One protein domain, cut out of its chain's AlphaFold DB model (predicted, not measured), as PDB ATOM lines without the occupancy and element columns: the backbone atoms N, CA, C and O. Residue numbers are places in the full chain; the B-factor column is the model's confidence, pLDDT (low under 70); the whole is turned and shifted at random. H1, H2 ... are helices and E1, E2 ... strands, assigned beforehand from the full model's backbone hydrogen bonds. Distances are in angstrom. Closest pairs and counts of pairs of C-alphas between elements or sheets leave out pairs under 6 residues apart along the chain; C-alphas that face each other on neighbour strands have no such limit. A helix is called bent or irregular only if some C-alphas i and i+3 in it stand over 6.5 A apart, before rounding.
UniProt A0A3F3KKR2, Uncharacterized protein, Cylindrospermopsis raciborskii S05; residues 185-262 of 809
ATOM      1  N   GLN A 185     -40.513  33.661  -6.765       85.69
ATOM      2  CA  GLN A 185     -41.483  32.853  -6.021       85.69
ATOM      3  C   GLN A 185     -41.584  31.439  -6.604       85.69
ATOM      4  O   GLN A 185     -41.407  30.447  -5.896       85.69
ATOM      5  N   ALA A 186     -41.808  31.332  -7.917       86.25
ATOM      6  CA  ALA A 186     -41.887  30.053  -8.611       86.25
ATOM      7  C   ALA A 186     -40.558  29.292  -8.536       86.25
ATOM      8  O   ALA A 186     -40.561  28.075  -8.351       86.25
ATOM      9  N   THR A 187     -39.427  29.990  -8.644       86.75
ATOM     10  CA  THR A 187     -38.096  29.395  -8.501       86.75
ATOM     11  C   THR A 187     -37.900  28.826  -7.098       86.75
ATOM     12  O   THR A 187     -37.478  27.678  -6.975       86.75
ATOM     13  N   TYR A 188     -38.290  29.549  -6.043       88.12
ATOM     14  CA  TYR A 188     -38.214  29.037  -4.675       88.12
ATOM     15  C   TYR A 188     -39.088  27.796  -4.459       88.12
ATOM     16  O   TYR A 188     -38.609  26.794  -3.926       88.12
ATOM     17  N   LEU A 189     -40.334  27.814  -4.943       88.75
ATOM     18  CA  LEU A 189     -41.228  26.654  -4.873       88.75
ATOM     19  C   LEU A 189     -40.629  25.437  -5.591       88.75
ATOM     20  O   LEU A 189     -40.575  24.350  -5.016       88.75
ATOM     21  N   ARG A 190     -40.111  25.620  -6.816       91.19
ATOM     22  CA  ARG A 190     -39.442  24.546  -7.572       91.19
ATOM     23  C   ARG A 190     -38.254  23.973  -6.809       91.19
ATOM     24  O   ARG A 190     -38.097  22.754  -6.771       91.19
ATOM     25  N   VAL A 191     -37.436  24.827  -6.194       92.44
ATOM     26  CA  VAL A 191     -36.285  24.406  -5.388       92.44
ATOM     27  C   VAL A 191     -36.739  23.574  -4.185       92.44
ATOM     28  O   VAL A 191     -36.251  22.457  -4.012       92.44
ATOM     29  N   CYS A 192     -37.696  24.060  -3.388       91.81
ATOM     30  CA  CYS A 192     -38.210  23.329  -2.226       91.81
ATOM     31  C   CYS A 192     -38.814  21.975  -2.609       91.81
ATOM     32  O   CYS A 192     -38.523  20.975  -1.957       91.81
ATOM     33  N   TYR A 193     -39.604  21.917  -3.683       94.31
ATOM     34  CA  TYR A 193     -40.235  20.675  -4.137       94.31
ATOM     35  C   TYR A 193     -39.231  19.687  -4.729       94.31
ATOM     36  O   TYR A 193     -39.340  18.493  -4.471       94.31
ATOM     37  N   SER A 194     -38.202  20.170  -5.428       95.50
ATOM     38  CA  SER A 194     -37.124  19.308  -5.933       95.50
ATOM     39  C   SER A 194     -36.286  18.721  -4.795       95.50
ATOM     40  O   SER A 194     -35.877  17.563  -4.848       95.50
ATOM     41  N   ILE A 195     -36.041  19.502  -3.734       95.19
ATOM     42  CA  ILE A 195     -35.384  18.994  -2.525       95.19
ATOM     43  C   ILE A 195     -36.290  17.962  -1.850       95.19
ATOM     44  O   ILE A 195     -35.820  16.875  -1.537       95.19
ATOM     45  N   ALA A 196     -37.581  18.252  -1.671       94.94
ATOM     46  CA  ALA A 196     -38.535  17.313  -1.086       94.94
ATOM     47  C   ALA A 196     -38.584  15.976  -1.850       94.94
ATOM     48  O   ALA A 196     -38.464  14.916  -1.236       94.94
ATOM     49  N   GLU A 197     -38.681  16.023  -3.182       95.50
ATOM     50  CA  GLU A 197     -38.640  14.846  -4.054       95.50
ATOM     51  C   GLU A 197     -37.349  14.042  -3.854       95.50
ATOM     52  O   GLU A 197     -37.411  12.831  -3.641       95.50
ATOM     53  N   PHE A 198     -36.190  14.707  -3.826       95.50
ATOM     54  CA  PHE A 198     -34.905  14.055  -3.576       95.50
ATOM     55  C   PHE A 198     -34.845  13.380  -2.197       95.50
ATOM     56  O   PHE A 198     -34.415  12.229  -2.084       95.50
ATOM     57  N   LEU A 199     -35.304  14.056  -1.140       93.50
ATOM     58  CA  LEU A 199     -35.311  13.501   0.216       93.50
ATOM     59  C   LEU A 199     -36.229  12.277   0.324       93.50
ATOM     60  O   LEU A 199     -35.846  11.271   0.931       93.50
ATOM     61  N   LEU A 200     -37.409  12.333  -0.299       93.50
ATOM     62  CA  LEU A 200     -38.321  11.194  -0.385       93.50
ATOM     63  C   LEU A 200     -37.714  10.069  -1.220       93.50
ATOM     64  O   LEU A 200     -37.763   8.924  -0.796       93.50
ATOM     65  N   GLN A 201     -37.067  10.352  -2.348       93.19
ATOM     66  CA  GLN A 201     -36.425   9.322  -3.166       93.19
ATOM     67  C   GLN A 201     -35.340   8.555  -2.398       93.19
ATOM     68  O   GLN A 201     -35.223   7.342  -2.554       93.19
ATOM     69  N   GLN A 202     -34.568   9.238  -1.551       90.19
ATOM     70  CA  GLN A 202     -33.496   8.616  -0.771       90.19
ATOM     71  C   GLN A 202     -34.013   7.781   0.408       90.19
ATOM     72  O   GLN A 202     -33.437   6.745   0.730       90.19
ATOM     73  N   GLN A 203     -35.074   8.235   1.082       89.75
ATOM     74  CA  GLN A 203     -35.516   7.656   2.360       89.75
ATOM     75  C   GLN A 203     -36.820   6.850   2.250       89.75
ATOM     76  O   GLN A 203     -37.028   5.903   3.007       89.75
ATOM     77  N   PHE A 204     -37.682   7.206   1.295       90.50
ATOM     78  CA  PHE A 204     -39.017   6.650   1.057       90.50
ATOM     79  C   PHE A 204     -39.329   6.544  -0.456       90.50
ATOM     80  O   PHE A 204     -40.236   7.224  -0.943       90.50
ATOM     81  N   PRO A 205     -38.632   5.686  -1.231       89.81
ATOM     82  CA  PRO A 205     -38.745   5.661  -2.698       89.81
ATOM     83  C   PRO A 205     -40.169   5.461  -3.240       89.81
ATOM     84  O   PRO A 205     -40.478   5.869  -4.351       89.81
ATOM     85  N   GLN A 206     -41.055   4.833  -2.462       88.38
ATOM     86  CA  GLN A 206     -42.457   4.620  -2.843       88.38
ATOM     87  C   GLN A 206     -43.282   5.919  -2.842       88.38
ATOM     88  O   GLN A 206     -44.292   6.001  -3.534       88.38
ATOM     89  N   LEU A 207     -42.850   6.932  -2.084       89.56
ATOM     90  CA  LEU A 207     -43.516   8.231  -1.963       89.56
ATOM     91  C   LEU A 207     -42.899   9.298  -2.873       89.56
ATOM     92  O   LEU A 207     -43.474  10.371  -3.019       89.56
ATOM     93  N   SER A 208     -41.765   9.020  -3.526       87.12
ATOM     94  CA  SER A 208     -41.041  10.022  -4.320       87.12
ATOM     95  C   SER A 208     -41.760  10.450  -5.600       87.12
ATOM     96  O   SER A 208     -41.350  11.417  -6.220       87.12
ATOM     97  N   THR A 209     -42.819   9.748  -6.011       88.81
ATOM     98  CA  THR A 209     -43.704  10.158  -7.118       88.81
ATOM     99  C   THR A 209     -45.095  10.585  -6.639       88.81
ATOM    100  O   THR A 209     -45.949  10.924  -7.461       88.81
ATOM    101  N   ASN A 210     -45.362  10.543  -5.328       91.88
ATOM    102  CA  ASN A 210     -46.635  10.965  -4.752       91.88
ATOM    103  C   ASN A 210     -46.648  12.494  -4.605       91.88
ATOM    104  O   ASN A 210     -45.887  13.067  -3.828       91.88
ATOM    105  N   ARG A 211     -47.540  13.163  -5.345       90.62
ATOM    106  CA  ARG A 211     -47.628  14.630  -5.349       90.62
ATOM    107  C   ARG A 211     -48.033  15.224  -4.001       90.62
ATOM    108  O   ARG A 211     -47.554  16.302  -3.675       90.62
ATOM    109  N   GLU A 212     -48.895  14.556  -3.238       90.00
ATOM    110  CA  GLU A 212     -49.342  15.047  -1.930       90.00
ATOM    111  C   GLU A 212     -48.176  15.042  -0.938       90.00
ATOM    112  O   GLU A 212     -47.873  16.079  -0.353       90.00
ATOM    113  N   SER A 213     -47.433  13.932  -0.857       91.44
ATOM    114  CA  SER A 213     -46.249  13.818   0.004       91.44
ATOM    115  C   SER A 213     -45.148  14.819  -0.371       91.44
ATOM    116  O   SER A 213     -44.539  15.420   0.514       91.44
ATOM    117  N   ILE A 214     -44.893  15.021  -1.673       93.19
ATOM    118  CA  ILE A 214     -43.898  15.996  -2.158       93.19
ATOM    119  C   ILE A 214     -44.318  17.422  -1.795       93.19
ATOM    120  O   ILE A 214     -43.502  18.171  -1.263       93.19
ATOM    121  N   ASN A 215     -45.574  17.793  -2.063       91.50
ATOM    122  CA  ASN A 215     -46.083  19.128  -1.759       91.50
ATOM    123  C   ASN A 215     -46.047  19.393  -0.250       91.50
ATOM    124  O   ASN A 215     -45.543  20.432   0.167       91.50
ATOM    125  N   HIS A 216     -46.489  18.428   0.564       90.38
ATOM    126  CA  HIS A 216     -46.470  18.535   2.021       90.38
ATOM    127  C   HIS A 216     -45.054  18.762   2.560       90.38
ATOM    128  O   HIS A 216     -44.812  19.727   3.286       90.38
ATOM    129  N   LEU A 217     -44.092  17.914   2.172       91.25
ATOM    130  CA  LEU A 217     -42.703  18.079   2.600       91.25
ATOM    131  C   LEU A 217     -42.106  19.387   2.058       91.25
ATOM    132  O   LEU A 217     -41.369  20.074   2.758       91.25
ATOM    133  N   GLY A 218     -42.449  19.763   0.831       90.62
ATOM    134  CA  GLY A 218     -42.086  21.037   0.229       90.62
ATOM    135  C   GLY A 218     -42.528  22.253   1.040       90.62
ATOM    136  O   GLY A 218     -41.721  23.137   1.334       90.62
ATOM    137  N   ASP A 219     -43.797  22.279   1.436       86.12
ATOM    138  CA  ASP A 219     -44.374  23.323   2.281       86.12
ATOM    139  C   ASP A 219     -43.777  23.308   3.687       86.12
ATOM    140  O   ASP A 219     -43.473  24.366   4.241       86.12
ATOM    141  N   TYR A 220     -43.495  22.124   4.234       85.75
ATOM    142  CA  TYR A 220     -42.764  21.994   5.488       85.75
ATOM    143  C   TYR A 220     -41.350  22.594   5.406       85.75
ATOM    144  O   TYR A 220     -40.946  23.336   6.302       85.75
ATOM    145  N   LEU A 221     -40.597  22.353   4.323       87.69
ATOM    146  CA  LEU A 221     -39.265  22.945   4.126       87.69
ATOM    147  C   LEU A 221     -39.319  24.482   4.086       87.69
ATOM    148  O   LEU A 221     -38.427  25.148   4.620       87.69
ATOM    149  N   ARG A 222     -40.379  25.051   3.500       85.00
ATOM    150  CA  ARG A 222     -40.626  26.500   3.508       85.00
ATOM    151  C   ARG A 222     -40.960  26.997   4.913       85.00
ATOM    152  O   ARG A 222     -40.383  27.987   5.357       85.00
ATOM    153  N   LYS A 223     -41.832  26.275   5.623       79.25
ATOM    154  CA  LYS A 223     -42.264  26.553   7.001       79.25
ATOM    155  C   LYS A 223     -41.105  26.647   7.983       79.25
ATOM    156  O   LYS A 223     -41.112  27.514   8.849       79.25
ATOM    157  N   ILE A 224     -40.099  25.786   7.848       77.38
ATOM    158  CA  ILE A 224     -38.932  25.786   8.742       77.38
ATOM    159  C   ILE A 224     -37.807  26.732   8.298       77.38
ATOM    160  O   ILE A 224     -36.741  26.715   8.910       77.38
ATOM    161  N   ASN A 225     -38.003  27.509   7.226       77.69
ATOM    162  CA  ASN A 225     -36.959  28.302   6.573       77.69
ATOM    163  C   ASN A 225     -35.672  27.480   6.334       77.69
ATOM    164  O   ASN A 225     -34.598  27.741   6.889       77.69
ATOM    165  N   PHE A 226     -35.802  26.435   5.511       84.94
ATOM    166  CA  PHE A 226     -34.742  25.456   5.275       84.94
ATOM    167  C   PHE A 226     -33.391  26.082   4.885       84.94
ATOM    168  O   PHE A 226     -32.350  25.626   5.354       84.94
ATOM    169  N   PHE A 227     -33.366  27.145   4.081       84.81
ATOM    170  CA  PHE A 227     -32.105  27.746   3.638       84.81
ATOM    171  C   PHE A 227     -31.387  28.541   4.727       84.81
ATOM    172  O   PHE A 227     -30.162  28.462   4.810       84.81
ATOM    173  N   ARG A 228     -32.112  29.213   5.628       79.19
ATOM    174  CA  ARG A 228     -31.509  29.833   6.819       79.19
ATOM    175  C   ARG A 228     -30.906  28.780   7.749       79.19
ATOM    176  O   ARG A 228     -29.837  28.989   8.326       79.19
ATOM    177  N   PHE A 229     -31.550  27.617   7.847       79.25
ATOM    178  CA  PHE A 229     -30.990  26.473   8.559       79.25
ATOM    179  C   PHE A 229     -29.702  25.965   7.899       79.25
ATOM    180  O   PHE A 229     -28.674  25.871   8.574       79.25
ATOM    181  N   VAL A 230     -29.719  25.716   6.587       84.62
ATOM    182  CA  VAL A 230     -28.534  25.301   5.819       84.62
ATOM    183  C   VAL A 230     -27.399  26.314   5.967       84.62
ATOM    184  O   VAL A 230     -26.262  25.928   6.222       84.62
ATOM    185  N   GLN A 231     -27.700  27.612   5.905       81.38
ATOM    186  CA  GLN A 231     -26.733  28.694   6.088       81.38
ATOM    187  C   GLN A 231     -26.015  28.617   7.443       81.38
ATOM    188  O   GLN A 231     -24.815  28.878   7.503       81.38
ATOM    189  N   SER A 232     -26.713  28.240   8.520       77.88
ATOM    190  CA  SER A 232     -26.108  28.077   9.853       77.88
ATOM    191  C   SER A 232     -25.156  26.875   9.960       77.88
ATOM    192  O   SER A 232     -24.318  26.827  10.858       77.88
ATOM    193  N   GLN A 233     -25.262  25.920   9.031       80.94
ATOM    194  CA  GLN A 233     -24.478  24.682   8.992       80.94
ATOM    195  C   GLN A 233     -23.629  24.562   7.721       80.94
ATOM    196  O   GLN A 233     -23.097  23.493   7.451       80.94
ATOM    197  N   ILE A 234     -23.455  25.645   6.956       81.25
ATOM    198  CA  ILE A 234     -22.847  25.599   5.615       81.25
ATOM    199  C   ILE A 234     -21.402  25.074   5.615       81.25
ATOM    200  O   ILE A 234     -20.949  24.507   4.628       81.25
ATOM    201  N   ALA A 235     -20.687  25.228   6.735       80.38
ATOM    202  CA  ALA A 235     -19.332  24.710   6.918       80.38
ATOM    203  C   ALA A 235     -19.277  23.184   7.141       80.38
ATOM    204  O   ALA A 235     -18.190  22.613   7.205       80.38
ATOM    205  N   GLN A 236     -20.425  22.521   7.310       83.62
ATOM    206  CA  GLN A 236     -20.529  21.079   7.518       83.62
ATOM    207  C   GLN A 236     -20.747  20.359   6.181       83.62
ATOM    208  O   GLN A 236     -21.496  20.816   5.316       83.62
ATOM    209  N   GLU A 237     -20.130  19.185   6.030       86.00
ATOM    210  CA  GLU A 237     -20.294  18.336   4.840       86.00
ATOM    211  C   GLU A 237     -21.727  17.787   4.711       86.00
ATOM    212  O   GLU A 237     -22.239  17.600   3.605       86.00
ATOM    213  N   SER A 238     -22.395  17.563   5.847       86.31
ATOM    214  CA  SER A 238     -23.765  17.061   5.909       86.31
ATOM    215  C   SER A 238     -24.583  17.751   6.993       86.31
ATOM    216  O   SER A 238     -24.044  18.246   7.981       86.31
ATOM    217  N   ILE A 239     -25.899  17.747   6.798       85.56
ATOM    218  CA  ILE A 239     -26.888  18.423   7.633       85.56
ATOM    219  C   ILE A 239     -27.867  17.377   8.172       85.56
ATOM    220  O   ILE A 239     -28.369  16.534   7.425       85.56
ATOM    221  N   SER A 240     -28.156  17.430   9.477       83.25
ATOM    222  CA  SER A 240     -29.120  16.538  10.140       83.25
ATOM    223  C   SER A 240     -30.448  17.257  10.381       83.25
ATOM    224  O   SER A 240     -30.541  18.104  11.273       83.25
ATOM    225  N   LEU A 241     -31.502  16.847   9.675       83.56
ATOM    226  CA  LEU A 241     -32.834  17.467   9.708       83.56
ATOM    227  C   LEU A 241     -33.911  16.470  10.175       83.56
ATOM    228  O   LEU A 241     -33.773  15.266   9.972       83.56
ATOM    229  N   ILE A 242     -34.982  16.970  10.801       84.50
ATOM    230  CA  ILE A 242     -36.234  16.222  10.994       84.50
ATOM    231  C   ILE A 242     -37.233  16.698   9.939       84.50
ATOM    232  O   ILE A 242     -37.514  17.895   9.865       84.50
ATOM    233  N   ILE A 243     -37.749  15.766   9.142       88.12
ATOM    234  CA  ILE A 243     -38.735  16.029   8.090       88.12
ATOM    235  C   ILE A 243     -40.124  15.507   8.470       88.12
ATOM    236  O   ILE A 243     -40.221  14.485   9.155       88.12
ATOM    237  N   GLU A 244     -41.164  16.206   8.005       89.50
ATOM    238  CA  GLU A 244     -42.563  15.754   8.008       89.50
ATOM    239  C   GLU A 244     -42.852  14.976   6.716       89.50
ATOM    240  O   GLU A 244     -42.575  15.450   5.615       89.50
ATOM    241  N   VAL A 245     -43.377  13.760   6.846       88.12
ATOM    242  CA  VAL A 245     -43.743  12.886   5.726       88.12
ATOM    243  C   VAL A 245     -45.226  12.578   5.830       88.12
ATOM    244  O   VAL A 245     -45.639  11.921   6.783       88.12
ATOM    245  N   ASP A 246     -46.009  13.033   4.856       89.62
ATOM    246  CA  ASP A 246     -47.426  12.687   4.741       89.62
ATOM    247  C   ASP A 246     -47.595  11.398   3.932       89.62
ATOM    248  O   ASP A 246     -47.095  11.282   2.806       89.62
ATOM    249  N   HIS A 247     -48.283  10.425   4.517       87.69
ATOM    250  CA  HIS A 247     -48.681   9.185   3.866       87.69
ATOM    251  C   HIS A 247     -50.039   8.739   4.409       87.69
ATOM    252  O   HIS A 247     -50.217   8.638   5.623       87.69
ATOM    253  N   ASP A 248     -50.995   8.478   3.515       85.00
ATOM    254  CA  ASP A 248     -52.363   8.061   3.853       85.00
ATOM    255  C   ASP A 248     -53.042   8.987   4.886       85.00
ATOM    256  O   ASP A 248     -53.732   8.535   5.803       85.00
ATOM    257  N   HIS A 249     -52.840  10.303   4.732       82.94
ATOM    258  CA  HIS A 249     -53.357  11.359   5.612       82.94
ATOM    259  C   HIS A 249     -52.818  11.312   7.053       82.94
ATOM    260  O   HIS A 249     -53.464  11.803   7.986       82.94
ATOM    261  N   GLN A 250     -51.641  10.719   7.256       87.38
ATOM    262  CA  GLN A 250     -50.924  10.715   8.528       87.38
ATOM    263  C   GLN A 250     -49.545  11.352   8.370       87.38
ATOM    264  O   GLN A 250     -48.805  11.042   7.438       87.38
ATOM    265  N   ILE A 251     -49.181  12.210   9.329       86.69
ATOM    266  CA  ILE A 251     -47.877  12.879   9.362       86.69
ATOM    267  C   ILE A 251     -46.904  12.057  10.208       86.69
ATOM    268  O   ILE A 251     -47.104  11.855  11.408       86.69
ATOM    269  N   PHE A 252     -45.812  11.628   9.584       87.38
ATOM    270  CA  PHE A 252     -44.697  10.940  10.222       87.38
ATOM    271  C   PHE A 252     -43.482  11.861  10.323       87.38
ATOM    272  O   PHE A 252     -43.169  12.605   9.398       87.38
ATOM    273  N   TYR A 253     -42.742  11.758  11.426       87.00
ATOM    274  CA  TYR A 253     -41.501  12.502  11.627       87.00
ATOM    275  C   TYR A 253     -40.297  11.581  11.450       87.00
ATOM    276  O   TYR A 253     -40.186  10.551  12.122       87.00
ATOM    277  N   LYS A 254     -39.360  11.956  10.575       85.38
ATOM    278  CA  LYS A 254     -38.131  11.186  10.349       85.38
ATOM    279  C   LYS A 254     -36.901  12.071  10.445       85.38
ATOM    280  O   LYS A 254     -36.802  13.100   9.786       85.38
ATOM    281  N   ARG A 255     -35.917  11.620  11.226       86.31
ATOM    282  CA  ARG A 255     -34.568  12.187  11.210       86.31
ATOM    283  C   ARG A 255     -33.786  11.642  10.018       86.31
ATOM    284  O   ARG A 255     -33.711  10.424   9.842       86.31
ATOM    285  N   ILE A 256     -33.187  12.548   9.254       86.56
ATOM    286  CA  ILE A 256     -32.392  12.261   8.060       86.56
ATOM    287  C   ILE A 256     -31.057  13.013   8.107       86.56
ATOM    288  O   ILE A 256     -30.932  14.031   8.793       86.56
ATOM    289  N   THR A 257     -30.081  12.525   7.344       88.19
ATOM    290  CA  THR A 257     -28.801  13.201   7.100       88.19
ATOM    291  C   THR A 257     -28.631  13.385   5.599       88.19
ATOM    292  O   THR A 257     -28.834  12.437   4.843       88.19
ATOM    293  N   VAL A 258     -28.292  14.600   5.175       89.25
ATOM    294  CA  VAL A 258     -28.229  14.994   3.760       89.25
ATOM    295  C   VAL A 258     -26.914  15.712   3.506       89.25
ATOM    296  O   VAL A 258     -26.513  16.541   4.320       89.25
ATOM    297  N   LEU A 259     -26.239  15.412   2.395       90.56
ATOM    298  CA  LEU A 259     -25.018  16.121   2.021       90.56
ATOM    299  C   LEU A 259     -25.351  17.546   1.572       90.56
ATOM    300  O   LEU A 259     -26.235  17.762   0.740       90.56
ATOM    301  N   THR A 260     -24.587  18.519   2.064       88.12
ATOM    302  CA  THR A 260     -24.722  19.928   1.667       88.12
ATOM    303  C   THR A 260     -24.510  20.096   0.156       88.12
ATOM    304  O   THR A 260     -25.166  20.915  -0.488       88.12
ATOM    305  N   LEU A 261     -23.644  19.262  -0.435       89.00
ATOM    306  CA  LEU A 261     -23.375  19.237  -1.874       89.00
ATOM    307  C   LEU A 261     -24.594  18.819  -2.712       89.00
ATOM    308  O   LEU A 261     -24.804  19.378  -3.789       89.00
ATOM    309  N   ASP A 262     -25.411  17.878  -2.236       91.50
ATOM    310  CA  ASP A 262     -26.601  17.424  -2.968       91.50
ATOM    311  C   ASP A 262     -27.659  18.525  -3.021       91.50
ATOM    312  O   ASP A 262     -28.209  18.816  -4.084       91.50
TER     313      ASP A 262
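What this domain is: This is residues 185 to 262 of the 809 residues of an uncharacterized protein of Cylindrospermopsis raciborskii S05 (UniProt A0A3F3KKR2). A long, bent antiparallel hairpin, E1 and E2, packs through E1 on helix H2, which crosses the longer H1. Short H3 lies near the hairpin's open end. Printed are 78 residues, with H1, H2, H3, E1, E2 in that order, class mixed; the whole is compact, radius of gyration of the C-alphas 12.0 A, spans 37 by 27 by 18 A.

How they stand to each other: H1, residues 185 to 203, touches H2, residues 211 to 223, at a steep tilt of 65 degrees, opposite ways; closest C-alphas, Tyr 193 and Gly 218, 4.8 A. H3 is residues 226 to 232. E1, residues 238 to 247, and E2, residues 250 to 259, pair with N 243 to O 254 at 2.9 A. The closest C-alphas of H2 and E1, Ser 213 and Asp 246, are 5.0 A apart. H1 and H3 are apart. In the three helices every O i to N i+4 pair is within hydrogen-bond range.

Where its parts are: H1 begins at C-alpha 185 (-41.483, 32.853, -6.021) and spans 27.2 A, H2 18.0 A, H3 10.1 A, E1 26.2 A; E2, 27.3 A, ends at C-alpha 259 (-25.018, 16.121, 2.021).

The domain as a whole: The farthest C-alphas, Ala 235 and Asp 248, are 37.1 A apart. The printed part has no cut, no link is long, and no printed residue is under 70 in pLDDT.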